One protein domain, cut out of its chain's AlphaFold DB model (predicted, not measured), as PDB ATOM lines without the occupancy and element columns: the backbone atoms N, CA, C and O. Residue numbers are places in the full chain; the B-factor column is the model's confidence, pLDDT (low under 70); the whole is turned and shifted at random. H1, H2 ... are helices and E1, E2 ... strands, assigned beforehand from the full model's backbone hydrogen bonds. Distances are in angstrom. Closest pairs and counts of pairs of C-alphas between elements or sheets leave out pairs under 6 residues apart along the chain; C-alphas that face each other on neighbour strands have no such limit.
ATOM      1  N   ILE A 838     378.289 632.967 481.106       91.52
ATOM      2  CA  ILE A 838     377.523 631.942 480.415       91.52
ATOM      3  C   ILE A 838     378.320 630.644 480.518       91.52
ATOM      4  O   ILE A 838     379.500 630.600 480.157       91.52
ATOM      5  N   GLU A 839     377.686 629.619 481.079       88.69
ATOM      6  CA  GLU A 839     378.261 628.285 481.263       88.69
ATOM      7  C   GLU A 839     377.800 627.336 480.155       88.69
ATOM      8  O   GLU A 839     376.676 627.463 479.672       88.69
ATOM      9  N   ASN A 840     378.653 626.371 479.790       84.27
ATOM     10  CA  ASN A 840     378.437 625.440 478.676       84.27
ATOM     11  C   ASN A 840     378.162 626.180 477.362       84.27
ATOM     12  O   ASN A 840     377.141 625.949 476.706       84.27
ATOM     13  N   TRP A 841     379.039 627.129 477.032       87.41
ATOM     14  CA  TRP A 841     378.878 628.016 475.887       87.41
ATOM     15  C   TRP A 841     378.652 627.226 474.593       87.41
ATOM     16  O   TRP A 841     377.692 627.494 473.881       87.41
ATOM     17  N   HIS A 842     379.427 626.178 474.331       84.43
ATOM     18  CA  HIS A 842     379.311 625.351 473.124       84.43
ATOM     19  C   HIS A 842     378.177 624.306 473.160       84.43
ATOM     20  O   HIS A 842     378.200 623.375 472.363       84.43
ATOM     21  N   THR A 843     377.192 624.431 474.062       76.77
ATOM     22  CA  THR A 843     375.974 623.598 474.225       76.77
ATOM     23  C   THR A 843     375.907 622.303 473.394       76.77
ATOM     24  O   THR A 843     375.432 622.298 472.259       76.77
ATOM     25  N   GLY A 844     376.313 621.175 473.985       72.36
ATOM     26  CA  GLY A 844     376.176 619.845 473.369       72.36
ATOM     27  C   GLY A 844     377.275 619.469 472.371       72.36
ATOM     28  O   GLY A 844     377.275 618.341 471.879       72.36
ATOM     29  N   LEU A 845     378.226 620.366 472.101       79.76
ATOM     30  CA  LEU A 845     379.449 620.047 471.371       79.76
ATOM     31  C   LEU A 845     380.502 619.450 472.321       79.76
ATOM     32  O   LEU A 845     380.542 619.752 473.512       79.76
ATOM     33  N   ASN A 846     381.365 618.583 471.790       73.59
ATOM     34  CA  ASN A 846     382.456 617.972 472.564       73.59
ATOM     35  C   ASN A 846     383.637 618.930 472.795       73.59
ATOM     36  O   ASN A 846     384.489 618.668 473.651       73.59
ATOM     37  N   ASP A 847     383.699 620.016 472.027       70.85
ATOM     38  CA  ASP A 847     384.744 621.024 472.126       70.85
ATOM     39  C   ASP A 847     384.559 621.840 473.407       70.85
ATOM     40  O   ASP A 847     383.469 622.316 473.693       70.85
ATOM     41  N   ARG A 848     385.631 621.989 474.194       73.10
ATOM     42  CA  ARG A 848     385.578 622.702 475.484       73.10
ATOM     43  C   ARG A 848     386.226 624.082 475.469       73.10
ATOM     44  O   ARG A 848     386.081 624.834 476.422       73.10
ATOM     45  N   SER A 849     387.039 624.388 474.462       79.22
ATOM     46  CA  SER A 849     387.888 625.579 474.478       79.22
ATOM     47  C   SER A 849     387.360 626.634 473.520       79.22
ATOM     48  O   SER A 849     387.168 626.361 472.338       79.22
ATOM     49  N   VAL A 850     387.188 627.858 474.016       83.04
ATOM     50  CA  VAL A 850     386.852 629.029 473.199       83.04
ATOM     51  C   VAL A 850     388.135 629.535 472.520       83.04
ATOM     52  O   VAL A 850     388.876 630.320 473.125       83.04
ATOM     53  N   LEU A 851     388.424 629.074 471.294       83.55
ATOM     54  CA  LEU A 851     389.688 629.358 470.581       83.55
ATOM     55  C   LEU A 851     389.774 630.799 470.065       83.55
ATOM     56  O   LEU A 851     390.843 631.399 470.061       83.55
ATOM     57  N   GLY A 852     388.642 631.375 469.671       87.36
ATOM     58  CA  GLY A 852     388.549 632.756 469.212       87.36
ATOM     59  C   GLY A 852     387.162 633.325 469.469       87.36
ATOM     60  O   GLY A 852     386.191 632.570 469.534       87.36
ATOM     61  N   LEU A 853     387.082 634.649 469.609       90.70
ATOM     62  CA  LEU A 853     385.840 635.390 469.816       90.70
ATOM     63  C   LEU A 853     385.738 636.550 468.826       90.70
ATOM     64  O   LEU A 853     386.721 637.271 468.621       90.70
ATOM     65  N   ARG A 854     384.566 636.699 468.203       89.30
ATOM     66  CA  ARG A 854     384.183 637.873 467.415       89.30
ATOM     67  C   ARG A 854     382.752 638.296 467.748       89.30
ATOM     68  O   ARG A 854     381.852 637.464 467.791       89.30
ATOM     69  N   THR A 855     382.506 639.586 467.924       88.65
ATOM     70  CA  THR A 855     381.250 640.110 468.457       88.65
ATOM     71  C   THR A 855     380.748 641.257 467.602       88.65
ATOM     72  O   THR A 855     381.472 642.208 467.314       88.65
ATOM     73  N   ARG A 856     379.470 641.195 467.230       85.63
ATOM     74  CA  ARG A 856     378.738 642.328 466.652       85.63
ATOM     75  C   ARG A 856     377.789 642.905 467.686       85.63
ATOM     76  O   ARG A 856     377.178 642.157 468.447       85.63
ATOM     77  N   ILE A 857     377.659 644.224 467.705       84.90
ATOM     78  CA  ILE A 857     376.778 644.932 468.630       84.90
ATOM     79  C   ILE A 857     375.614 645.534 467.856       84.90
ATOM     80  O   ILE A 857     375.816 646.170 466.830       84.90
ATOM     81  N   SER A 858     374.412 645.408 468.409       84.09
ATOM     82  CA  SER A 858     373.254 646.203 468.014       84.09
ATOM     83  C   SER A 858     372.697 646.923 469.237       84.09
ATOM     84  O   SER A 858     372.313 646.296 470.228       84.09
ATOM     85  N   LYS A 859     372.618 648.254 469.179       84.35
ATOM     86  CA  LYS A 859     371.920 649.041 470.205       84.35
ATOM     87  C   LYS A 859     370.416 648.877 470.008       84.35
ATOM     88  O   LYS A 859     369.925 648.910 468.887       84.35
ATOM     89  N   THR A 860     369.692 648.678 471.098       81.51
ATOM     90  CA  THR A 860     368.233 648.515 471.112       81.51
ATOM     91  C   THR A 860     367.619 649.598 471.993       81.51
ATOM     92  O   THR A 860     368.325 650.261 472.754       81.51
ATOM     93  N   SER A 861     366.300 649.780 471.941       80.40
ATOM     94  CA  SER A 861     365.614 650.760 472.794       80.40
ATOM     95  C   SER A 861     365.714 650.455 474.295       80.40
ATOM     96  O   SER A 861     365.541 651.363 475.103       80.40
ATOM     97  N   CYS A 862     365.965 649.198 474.681       81.10
ATOM     98  CA  CYS A 862     366.010 648.746 476.077       81.10
ATOM     99  C   CYS A 862     367.412 648.354 476.578       81.10
ATOM    100  O   CYS A 862     367.583 648.115 477.772       81.10
ATOM    101  N   GLY A 863     368.419 648.304 475.707       87.78
ATOM    102  CA  GLY A 863     369.771 647.879 476.070       87.78
ATOM    103  C   GLY A 863     370.646 647.571 474.860       87.78
ATOM    104  O   GLY A 863     370.405 648.068 473.757       87.78
ATOM    105  N   THR A 864     371.646 646.719 475.047       90.35
ATOM    106  CA  THR A 864     372.628 646.374 474.018       90.35
ATOM    107  C   THR A 864     372.580 644.883 473.711       90.35
ATOM    108  O   THR A 864     372.777 644.054 474.596       90.35
ATOM    109  N   ARG A 865     372.329 644.533 472.448       90.64
ATOM    110  CA  ARG A 865     372.363 643.152 471.959       90.64
ATOM    111  C   ARG A 865     373.759 642.835 471.431       90.64
ATOM    112  O   ARG A 865     374.268 643.547 470.569       90.64
ATOM    113  N   LEU A 866     374.358 641.763 471.930       91.10
ATOM    114  CA  LEU A 866     375.647 641.233 471.496       91.10
ATOM    115  C   LEU A 866     375.409 639.952 470.695       91.10
ATOM    116  O   LEU A 866     374.768 639.031 471.193       91.10
ATOM    117  N   PHE A 867     375.942 639.876 469.481       89.45
ATOM    118  CA  PHE A 867     375.998 638.656 468.678       89.45
ATOM    119  C   PHE A 867     377.417 638.117 468.723       89.45
ATOM    120  O   PHE A 867     378.314 638.638 468.056       89.45
ATOM    121  N   ILE A 868     377.614 637.101 469.550       91.98
ATOM    122  CA  ILE A 868     378.926 636.595 469.930       91.98
ATOM    123  C   ILE A 868     379.178 635.320 469.137       91.98
ATOM    124  O   ILE A 868     378.400 634.369 469.198       91.98
ATOM    125  N   HIS A 869     380.276 635.322 468.400       91.78
ATOM    126  CA  HIS A 869     380.729 634.238 467.551       91.78
ATOM    127  C   HIS A 869     381.981 633.650 468.183       91.78
ATOM    128  O   HIS A 869     382.896 634.379 468.569       91.78
ATOM    129  N   SER A 870     382.023 632.333 468.287       92.38
ATOM    130  CA  SER A 870     383.119 631.592 468.886       92.38
ATOM    131  C   SER A 870     383.645 630.555 467.913       92.38
ATOM    132  O   SER A 870     382.860 629.883 467.251       92.38
ATOM    133  N   LEU A 871     384.964 630.412 467.850       90.21
ATOM    134  CA  LEU A 871     385.618 629.359 467.081       90.21
ATOM    135  C   LEU A 871     385.934 628.164 467.976       90.21
ATOM    136  O   LEU A 871     386.533 628.333 469.045       90.21
ATOM    137  N   THR A 872     385.571 626.973 467.514       87.82
ATOM    138  CA  THR A 872     385.981 625.688 468.091       87.82
ATOM    139  C   THR A 872     386.903 624.941 467.126       87.82
ATOM    140  O   THR A 872     387.342 625.500 466.124       87.82
ATOM    141  N   ALA A 873     387.248 623.688 467.431       84.23
ATOM    142  CA  ALA A 873     388.049 622.869 466.524       84.23
ATOM    143  C   ALA A 873     387.312 622.539 465.212       84.23
ATOM    144  O   ALA A 873     387.969 622.271 464.206       84.23
ATOM    145  N   HIS A 874     385.975 622.547 465.240       85.78
ATOM    146  CA  HIS A 874     385.127 622.090 464.137       85.78
ATOM    147  C   HIS A 874     384.009 623.071 463.755       85.78
ATOM    148  O   HIS A 874     383.476 622.968 462.654       85.78
ATOM    149  N   HIS A 875     383.633 624.008 464.631       89.61
ATOM    150  CA  HIS A 875     382.448 624.841 464.444       89.61
ATOM    151  C   HIS A 875     382.720 626.328 464.685       89.61
ATOM    152  O   HIS A 875     383.518 626.717 465.539       89.61
ATOM    153  N   ILE A 876     381.969 627.172 463.980       89.09
ATOM    154  CA  ILE A 876     381.690 628.552 464.375       89.09
ATOM    155  C   ILE A 876     380.353 628.548 465.116       89.09
ATOM    156  O   ILE A 876     379.305 628.259 464.537       89.09
ATOM    157  N   VAL A 877     380.390 628.865 466.405       90.66
ATOM    158  CA  VAL A 877     379.225 628.866 467.293       90.66
ATOM    159  C   VAL A 877     378.745 630.292 467.516       90.66
ATOM    160  O   VAL A 877     379.531 631.157 467.895       90.66
ATOM    161  N   ILE A 878     377.456 630.542 467.290       90.19
ATOM    162  CA  ILE A 878     376.844 631.870 467.349       90.19
ATOM    163  C   ILE A 878     375.769 631.893 468.429       90.19
ATOM    164  O   ILE A 878     374.812 631.115 468.401       90.19
ATOM    165  N   HIS A 879     375.894 632.853 469.337       91.77
ATOM    166  CA  HIS A 879     374.882 633.175 470.335       91.77
ATOM    167  C   HIS A 879     374.478 634.636 470.237       91.77
ATOM    168  O   HIS A 879     375.214 635.484 469.723       91.77
ATOM    169  N   THR A 880     373.332 634.943 470.826       91.18
ATOM    170  CA  THR A 880     372.914 636.314 471.086       91.18
ATOM    171  C   THR A 880     372.695 636.538 472.575       91.18
ATOM    172  O   THR A 880     372.207 635.660 473.284       91.18
ATOM    173  N   VAL A 881     373.093 637.712 473.060       92.44
ATOM    174  CA  VAL A 881     372.970 638.119 474.461       92.44
ATOM    175  C   VAL A 881     372.381 639.523 474.516       92.44
ATOM    176  O   VAL A 881     372.925 640.442 473.910       92.44
ATOM    177  N   LEU A 882     371.277 639.715 475.235       91.72
ATOM    178  CA  LEU A 882     370.754 641.044 475.555       91.72
ATOM    179  C   LEU A 882     371.291 641.487 476.905       91.72
ATOM    180  O   LEU A 882     371.038 640.838 477.921       91.72
ATOM    181  N   VAL A 883     371.984 642.618 476.908       92.32
ATOM    182  CA  VAL A 883     372.435 643.285 478.122       92.32
ATOM    183  C   VAL A 883     371.571 644.514 478.362       92.32
ATOM    184  O   VAL A 883     371.582 645.451 477.563       92.32
ATOM    185  N   THR A 884     370.858 644.545 479.481       90.55
ATOM    186  CA  THR A 884     370.157 645.742 479.963       90.55
ATOM    187  C   THR A 884     370.616 646.019 481.392       90.55
ATOM    188  O   THR A 884     370.911 645.096 482.151       90.55
ATOM    189  N   SER A 885     370.707 647.292 481.780       87.25
ATOM    190  CA  SER A 885     371.025 647.684 483.166       87.25
ATOM    191  C   SER A 885     372.213 646.913 483.785       87.25
ATOM    192  O   SER A 885     372.146 646.474 484.936       87.25
ATOM    193  N   SER A 886     373.282 646.712 482.999       86.55
ATOM    194  CA  SER A 886     374.495 645.965 483.373       86.55
ATOM    195  C   SER A 886     374.272 644.494 483.767       86.55
ATOM    196  O   SER A 886     375.051 643.939 484.541       86.55
ATOM    197  N   LYS A 887     373.226 643.837 483.252       92.51
ATOM    198  CA  LYS A 887     372.941 642.408 483.465       92.51
ATOM    199  C   LYS A 887     372.555 641.716 482.164       92.51
ATOM    200  O   LYS A 887     371.982 642.335 481.271       92.51
ATOM    201  N   ILE A 888     372.840 640.418 482.080       92.25
ATOM    202  CA  ILE A 888     372.316 639.564 481.009       92.25
ATOM    203  C   ILE A 888     370.819 639.346 481.258       92.25
ATOM    204  O   ILE A 888     370.449 638.696 482.233       92.25
ATOM    205  N   GLU A 889     369.965 639.893 480.392       90.83
ATOM    206  CA  GLU A 889     368.513 639.668 480.429       90.83
ATOM    207  C   GLU A 889     368.084 638.461 479.597       90.83
ATOM    208  O   GLU A 889     367.164 637.741 479.976       90.83
ATOM    209  N   GLN A 890     368.749 638.238 478.465       90.04
ATOM    210  CA  GLN A 890     368.430 637.159 477.536       90.04
ATOM    211  C   GLN A 890     369.723 636.585 476.963       90.04
ATOM    212  O   GLN A 890     370.636 637.340 476.629       90.04
ATOM    213  N   HIS A 891     369.787 635.264 476.824       91.31
ATOM    214  CA  HIS A 891     370.858 634.541 476.145       91.31
ATOM    215  C   HIS A 891     370.237 633.410 475.335       91.31
ATOM    216  O   HIS A 891     369.519 632.588 475.897       91.31
ATOM    217  N   ASP A 892     370.533 633.368 474.038       89.37
ATOM    218  CA  ASP A 892     370.068 632.310 473.146       89.37
ATOM    219  C   ASP A 892     371.232 631.762 472.315       89.37
ATOM    220  O   ASP A 892     372.047 632.514 471.770       89.37
ATOM    221  N   PHE A 893     371.301 630.436 472.197       89.08
ATOM    222  CA  PHE A 893     372.103 629.758 471.179       89.08
ATOM    223  C   PHE A 893     371.369 629.830 469.838       89.08
ATOM    224  O   PHE A 893     370.196 629.467 469.754       89.08
ATOM    225  N   ILE A 894     372.055 630.287 468.790       87.02
ATOM    226  CA  ILE A 894     371.460 630.430 467.457       87.02
ATOM    227  C   ILE A 894     371.858 629.247 466.577       87.02
ATOM    228  O   ILE A 894     370.999 628.564 466.011       87.02
ATOM    229  N   VAL A 895     373.164 629.023 466.421       88.18
ATOM    230  CA  VAL A 895     373.686 628.051 465.459       88.18
ATOM    231  C   VAL A 895     375.117 627.625 465.780       88.18
ATOM    232  O   VAL A 895     375.905 628.412 466.296       88.18
ATOM    233  N   ALA A 896     375.452 626.385 465.424       88.75
ATOM    234  CA  ALA A 896     376.817 625.889 465.307       88.75
ATOM    235  C   ALA A 896     377.042 625.469 463.850       88.75
ATOM    236  O   ALA A 896     376.431 624.510 463.385       88.75
ATOM    237  N   HIS A 897     377.869 626.220 463.129       88.27
ATOM    238  CA  HIS A 897     378.168 625.991 461.718       88.27
ATOM    239  C   HIS A 897     379.505 625.266 461.580       88.27
ATOM    240  O   HIS A 897     380.523 625.790 462.025       88.27
ATOM    241  N   GLU A 898     379.507 624.070 460.994       87.26
ATOM    242  CA  GLU A 898     380.726 623.286 460.773       87.26
ATOM    243  C   GLU A 898     381.601 623.942 459.695       87.26
ATOM    244  O   GLU A 898     381.117 624.253 458.610       87.26
ATOM    245  N   HIS A 899     382.883 624.166 459.996       84.81
ATOM    246  CA  HIS A 899     383.847 624.749 459.060       84.81
ATOM    247  C   HIS A 899     384.818 623.690 458.522       84.81
ATOM    248  O   HIS A 899     385.138 622.709 459.194       84.81
ATOM    249  N   SER A 900     385.412 623.925 457.354       79.00
ATOM    250  CA  SER A 900     386.292 622.949 456.685       79.00
ATOM    251  C   SER A 900     387.752 622.919 457.178       79.00
ATOM    252  O   SER A 900     388.515 622.023 456.813       79.00
ATOM    253  N   MET A 901     388.179 623.888 458.000       76.06
ATOM    254  CA  MET A 901     389.593 624.073 458.363       76.06
ATOM    255  C   MET A 901     390.145 622.989 459.303       76.06
ATOM    256  O   MET A 901     389.680 622.828 460.431       76.06
ATOM    257  N   SER A 902     391.232 622.324 458.897       69.35
ATOM    258  CA  SER A 902     392.019 621.462 459.786       69.35
ATOM    259  C   SER A 902     392.971 622.306 460.647       69.35
ATOM    260  O   SER A 902     393.870 622.948 460.102       69.35
ATOM    261  N   GLN A 903     392.823 622.265 461.975       76.05
ATOM    262  CA  GLN A 903     393.597 623.069 462.945       76.05
ATOM    263  C   GLN A 903     393.363 624.586 462.807       76.05
ATOM    264  O   GLN A 903     394.281 625.325 462.437       76.05
ATOM    265  N   PRO A 904     392.138 625.062 463.088       82.58
ATOM    266  CA  PRO A 904     391.842 626.487 463.085       82.58
ATOM    267  C   PRO A 904     392.603 627.205 464.214       82.58
ATOM    268  O   PRO A 904     392.653 626.731 465.349       82.58
ATOM    269  N   ILE A 905     393.185 628.362 463.896       82.32
ATOM    270  CA  ILE A 905     393.854 629.258 464.855       82.32
ATOM    271  C   ILE A 905     392.959 630.464 465.162       82.32
ATOM    272  O   ILE A 905     392.915 630.934 466.296       82.32
ATOM    273  N   GLY A 906     392.212 630.957 464.172       85.12
ATOM    274  CA  GLY A 906     391.312 632.089 464.352       85.12
ATOM    275  C   GLY A 906     390.362 632.291 463.179       85.12
ATOM    276  O   GLY A 906     390.356 631.524 462.214       85.12
ATOM    277  N   PHE A 907     389.541 633.337 463.281       87.59
ATOM    278  CA  PHE A 907     388.620 633.734 462.224       87.59
ATOM    279  C   PHE A 907     388.370 635.249 462.214       87.59
ATOM    280  O   PHE A 907     388.561 635.922 463.230       87.59
ATOM    281  N   GLU A 908     387.940 635.781 461.070       83.46
ATOM    282  CA  GLU A 908     387.521 637.178 460.896       83.46
ATOM    283  C   GLU A 908     386.175 637.279 460.159       83.46
ATOM    284  O   GLU A 908     385.836 636.435 459.325       83.46
ATOM    285  N   PHE A 909     385.411 638.336 460.453       82.64
ATOM    286  CA  PHE A 909     384.181 638.657 459.725       82.64
ATOM    287  C   PHE A 909     384.488 639.264 458.357       82.64
ATOM    288  O   PHE A 909     385.252 640.224 458.261       82.64
ATOM    289  N   VAL A 910     383.789 638.814 457.318       76.39
ATOM    290  CA  VAL A 910     383.737 639.540 456.045       76.39
ATOM    291  C   VAL A 910     382.794 640.733 456.229       76.39
ATOM    292  O   VAL A 910     381.579 640.559 456.270       76.39
ATOM    293  N   SER A 911     383.347 641.941 456.387       66.63
ATOM    294  CA  SER A 911     382.652 643.127 456.927       66.63
ATOM    295  C   SER A 911     381.275 643.414 456.311       66.63
ATOM    296  O   SER A 911     380.351 643.746 457.042       66.63
ATOM    297  N   TYR A 912     381.110 643.221 454.999       65.27
ATOM    298  CA  TYR A 912     379.857 643.510 454.281       65.27
ATOM    299  C   TYR A 912     378.973 642.285 454.019       65.27
ATOM    300  O   TYR A 912     377.881 642.405 453.467       65.27
ATOM    301  N   LYS A 913     379.444 641.081 454.357       69.10
ATOM    302  CA  LYS A 913     378.707 639.838 454.129       69.10
ATOM    303  C   LYS A 913     378.467 639.164 455.468       69.10
ATOM    304  O   LYS A 913     379.282 638.390 455.956       69.10
ATOM    305  N   TYR A 914     377.305 639.458 456.049       68.91
ATOM    306  CA  TYR A 914     376.956 639.104 457.427       68.91
ATOM    307  C   TYR A 914     377.149 637.633 457.796       68.91
ATOM    308  O   TYR A 914     377.406 637.345 458.962       68.91
ATOM    309  N   PHE A 915     377.036 636.746 456.812       76.98
ATOM    310  CA  PHE A 915     377.058 635.297 456.969       76.98
ATOM    311  C   PHE A 915     378.326 634.641 456.404       76.98
ATOM    312  O   PHE A 915     378.327 633.424 456.224       76.98
ATOM    313  N   GLU A 916     379.351 635.424 456.054       80.04
ATOM    314  CA  GLU A 916     380.643 634.919 455.573       80.04
ATOM    315  C   GLU A 916     381.755 635.177 456.608       80.04
ATOM    316  O   GLU A 916     381.865 636.269 457.182       80.04
ATOM    317  N   PHE A 917     382.601 634.170 456.819       82.26
ATOM    318  CA  PHE A 917     383.733 634.186 457.743       82.26
ATOM    319  C   PHE A 917     384.989 633.698 457.027       82.26
ATOM    320  O   PHE A 917     384.932 632.754 456.243       82.26
ATOM    321  N   LEU A 918     386.141 634.284 457.342       79.61
ATOM    322  CA  LEU A 918     387.426 633.689 456.980       79.61
ATOM    323  C   LEU A 918     387.986 632.945 458.178       79.61
ATOM    324  O   LEU A 918     388.316 633.580 459.175       79.61
ATOM    325  N   VAL A 919     388.122 631.628 458.066       82.46
ATOM    326  CA  VAL A 919     388.783 630.784 459.069       82.46
ATOM    327  C   VAL A 919     390.216 630.536 458.614       82.46
ATOM    328  O   VAL A 919     390.438 630.200 457.450       82.46
ATOM    329  N   TYR A 920     391.191 630.707 459.507       79.13
ATOM    330  CA  TYR A 920     392.612 630.574 459.176       79.13
ATOM    331  C   TYR A 920     393.374 629.669 460.153       79.13
ATOM    332  O   TYR A 920     392.977 629.484 461.306       79.13
ATOM    333  N   GLY A 921     394.473 629.091 459.669       74.57
ATOM    334  CA  GLY A 921     395.345 628.160 460.389       74.57
ATOM    335  C   GLY A 921     396.419 627.613 459.447       74.57
ATOM    336  O   GLY A 921     397.238 628.365 458.929       74.57
ATOM    337  N   ARG A 922     396.377 626.318 459.113       68.63
ATOM    338  CA  ARG A 922     397.245 625.746 458.051       68.63
ATOM    339  C   ARG A 922     396.933 626.238 456.628       68.63
ATOM    340  O   ARG A 922     397.659 625.909 455.697       68.63
ATOM    341  N   GLY A 923     395.871 627.013 456.473       65.49
ATOM    342  CA  GLY A 923     395.468 627.690 455.249       65.49
ATOM    343  C   GLY A 923     394.422 628.750 455.577       65.49
ATOM    344  O   GLY A 923     394.299 629.162 456.732       65.49
ATOM    345  N   ILE A 924     393.652 629.163 454.574       71.06
ATOM    346  CA  ILE A 924     392.506 630.067 454.724       71.06
ATOM    347  C   ILE A 924     391.306 629.397 454.052       71.06
ATOM    348  O   ILE A 924     391.434 628.907 452.932       71.06
ATOM    349  N   SER A 925     390.156 629.387 454.721       73.24
ATOM    350  CA  SER A 925     388.874 628.972 454.148       73.24
ATOM    351  C   SER A 925     387.864 630.106 454.254       73.24
ATOM    352  O   SER A 925     387.806 630.795 455.275       73.24
ATOM    353  N   ASN A 926     387.076 630.298 453.196       78.83
ATOM    354  CA  ASN A 926     385.923 631.189 453.208       78.83
ATOM    355  C   ASN A 926     384.662 630.376 453.506       78.83
ATOM    356  O   ASN A 926     384.157 629.669 452.637       78.83
ATOM    357  N   GLU A 927     384.158 630.502 454.727       80.92
ATOM    358  CA  GLU A 927     382.996 629.775 455.223       80.92
ATOM    359  C   GLU A 927     381.748 630.641 455.097       80.92
ATOM    360  O   GLU A 927     381.741 631.809 455.497       80.92
ATOM    361  N   LYS A 928     380.669 630.077 454.550       83.82
ATOM    362  CA  LYS A 928     379.380 630.764 454.436       83.82
ATOM    363  C   LYS A 928     378.327 629.968 455.188       83.82
ATOM    364  O   LYS A 928     378.129 628.799 454.873       83.82
ATOM    365  N   LEU A 929     377.566 630.619 456.075       83.89
ATOM    366  CA  LEU A 929     376.447 629.950 456.749       83.89
ATOM    367  C   LEU A 929     375.507 629.310 455.729       83.89
ATOM    368  O   LEU A 929     375.207 629.918 454.686       83.89
ATOM    369  N   SER A 930     375.011 628.118 456.057       83.18
ATOM    370  CA  SER A 930     374.027 627.412 455.240       83.18
ATOM    371  C   SER A 930     372.711 628.199 455.167       83.18
ATOM    372  O   SER A 930     372.443 629.086 455.978       83.18
ATOM    373  N   ILE A 931     371.853 627.893 454.190       82.35
ATOM    374  CA  ILE A 931     370.537 628.549 454.072       82.35
ATOM    375  C   ILE A 931     369.696 628.328 455.341       82.35
ATOM    376  O   ILE A 931     368.954 629.218 455.750       82.35
ATOM    377  N   GLU A 932     369.811 627.159 455.971       83.02
ATOM    378  CA  GLU A 932     369.101 626.836 457.210       83.02
ATOM    379  C   GLU A 932     369.607 627.671 458.388       83.02
ATOM    380  O   GLU A 932     368.805 628.257 459.115       83.02
ATOM    381  N   ASP A 933     370.926 627.804 458.520       83.81
ATOM    382  CA  ASP A 933     371.572 628.626 459.548       83.81
ATOM    383  C   ASP A 933     371.206 630.106 459.393       83.81
ATOM    384  O   ASP A 933     370.875 630.785 460.368       83.81
ATOM    385  N   ARG A 934     371.179 630.601 458.148       81.59
ATOM    386  CA  ARG A 934     370.745 631.971 457.834       81.59
ATOM    387  C   ARG A 934     369.298 632.218 458.237       81.59
ATOM    388  O   ARG A 934     369.025 633.238 458.854       81.59
ATOM    389  N   LYS A 935     368.386 631.273 457.979       80.65
ATOM    390  CA  LYS A 935     366.981 631.391 458.415       80.65
ATOM    391  C   LYS A 935     366.846 631.475 459.936       80.65
ATOM    392  O   LYS A 935     365.955 632.163 460.424       80.65
ATOM    393  N   ARG A 936     367.718 630.798 460.694       79.82
ATOM    394  CA  ARG A 936     367.751 630.928 462.163       79.82
ATOM    395  C   ARG A 936     368.227 632.315 462.592       79.82
ATOM    396  O   ARG A 936     367.699 632.864 463.553       79.82
ATOM    397  N   MET A 937     369.180 632.894 461.862       76.62
ATOM    398  CA  MET A 937     369.615 634.276 462.072       76.62
ATOM    399  C   MET A 937     368.575 635.315 461.629       76.62
ATOM    400  O   MET A 937     368.500 636.375 462.244       76.62
ATOM    401  N   ASP A 938     367.746 635.020 460.624       69.25
ATOM    402  CA  ASP A 938     366.703 635.930 460.127       69.25
ATOM    403  C   ASP A 938     365.649 636.275 461.197       69.25
ATOM    404  O   ASP A 938     365.047 637.345 461.139       69.25
ATOM    405  N   CYS A 939     365.464 635.442 462.228       67.33
ATOM    406  CA  CYS A 939     364.634 635.782 463.395       67.33
ATOM    407  C   CYS A 939     365.145 637.013 464.170       67.33
ATOM    408  O   CYS A 939     364.424 637.573 464.991       67.33
ATOM    409  N   PHE A 940     366.386 637.427 463.916       68.33
ATOM    410  CA  PHE A 940     367.045 638.578 464.522       68.33
ATOM    411  C   PHE A 940     367.315 639.690 463.500       68.33
ATOM    412  O   PHE A 940     368.075 640.611 463.783       68.33
ATOM    413  N   ARG A 941     366.703 639.619 462.312       56.73
ATOM    414  CA  ARG A 941     366.925 640.559 461.203       56.73
ATOM    415  C   ARG A 941     366.477 641.988 461.517       56.73
ATOM    416  O   ARG A 941     367.051 642.916 460.962       56.73
ATOM    417  N   ASP A 942     365.527 642.151 462.443       52.25
ATOM    418  CA  ASP A 942     365.076 643.455 462.958       52.25
ATOM    419  C   ASP A 942     366.175 644.208 463.728       52.25
ATOM    420  O   ASP A 942     366.098 645.421 463.921       52.25
ATOM    421  N   PHE A 943     367.222 643.503 464.161       55.38
ATOM    422  CA  PHE A 943     368.464 644.114 464.612       55.38
ATOM    423  C   PHE A 943     369.330 644.354 463.373       55.38
ATOM    424  O   PHE A 943     370.286 643.618 463.140       55.38
ATOM    425  N   GLU A 944     368.952 645.324 462.532       41.00
ATOM    426  CA  GLU A 944     369.752 645.702 461.361       41.00
ATOM    427  C   GLU A 944     371.190 646.001 461.810       41.00
ATOM    428  O   GLU A 944     371.479 646.966 462.520       41.00
ATOM    429  N   PHE A 945     372.078 645.079 461.446       44.78
ATOM    430  CA  PHE A 945     373.501 645.108 461.727       44.78
ATOM    431  C   PHE A 945     374.139 646.202 460.861       44.78
ATOM    432  O   PHE A 945     374.543 645.918 459.736       44.78
ATOM    433  N   ASN A 946     374.181 647.447 461.331       32.23
ATOM    434  CA  ASN A 946     374.884 648.516 460.612       32.23
ATOM    435  C   ASN A 946     376.396 648.295 460.575       32.23
ATOM    436  O   ASN A 946     376.965 647.948 461.637       32.23
TER     437      ASN A 946
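This is residues 838 to 946 of the 946 residues of the protein "Protein dct-6" of Caenorhabditis briggsae (UniProt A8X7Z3). A long, twisted sheet of four strands, E1 to E4, makes the larger layer, and a small sheet of three strands, E5 to E7, stands partly face to face with it, their strands crossed. A short helix, H1, packs over E4 at one edge of the large sheet, and residues 838 to 851, with no named element, lead into E1. The printed part has 109 residues with seven named strands followed by one named helix, in the order E1 E2 E3 E4 E5 E6 E7 H1; both sheets are antiparallel, in the orders E1 - E2 - E3 - E4 and E5 - E6 - E7, and the class is mostly strand. The whole is compact, with a radius of gyration of the C-alphas of 13.9 A, and spans 43 by 30 by 21 A.

E1, residues 852 to 859, E2, residues 864 to 871, E3, residues 875 to 884, and E4, residues 887 to 898, form a meander, each strand the antiparallel neighbour of the one before. N 856 and O 867 of E1 and E2 are 2.9 A apart, within hydrogen-bond range, as are N 868 and O 879 of E2 and E3 at 2.9 A and N 882 and O 890 of E3 and E4 at 2.8 A. E4 bends by 63 degrees at residue 890. E5, residues 904 to 909, E6, residues 916 to 921, and E7, residues 924 to 928, form a second meander. N 908 and O 918 of E5 and E6 are 2.9 A apart, and N 917 and O 927 of E6 and E7 are 2.8 A apart, both within hydrogen-bond range. The two sheets make a sandwich, two sheets face to face, with strands at 48 degrees. The closest C-alphas of E1 and E5 are those of Gly 852 and Gly 906, 5.6 A apart. E3 and E6 are apart. H1, residues 931 to 938, is on the four-stranded sheet at a height of 7.8 A, over E4, and runs along the strands, at 3 degrees to E4 on the local plane. The closest C-alphas of E4 and H1 are those of Val 895 and Asp 933, 6.3 A apart. Every O i to N i+4 pair in H1 is within hydrogen-bond range.

E1 begins at C-alpha 852, (388.549, 632.756, 469.212), and is 23.3 A long; E2 measures 22.5 A, E3 28.8 A and E4 30.7 A. E5 is 14.8 A, E6 16.9 A and E7 13.1 A long. H1, 10.3 A long, ends at C-alpha 938, (366.703, 635.930, 460.127).

The two C-alphas farthest apart are those of Ser 861 and Arg 922, 42.9 A. The printed part has no cut, and no link is long. The mean pLDDT of the printed part is 81.0; residues 902, 911 to 914, 922 to 923 and 938 to 946 are under 70.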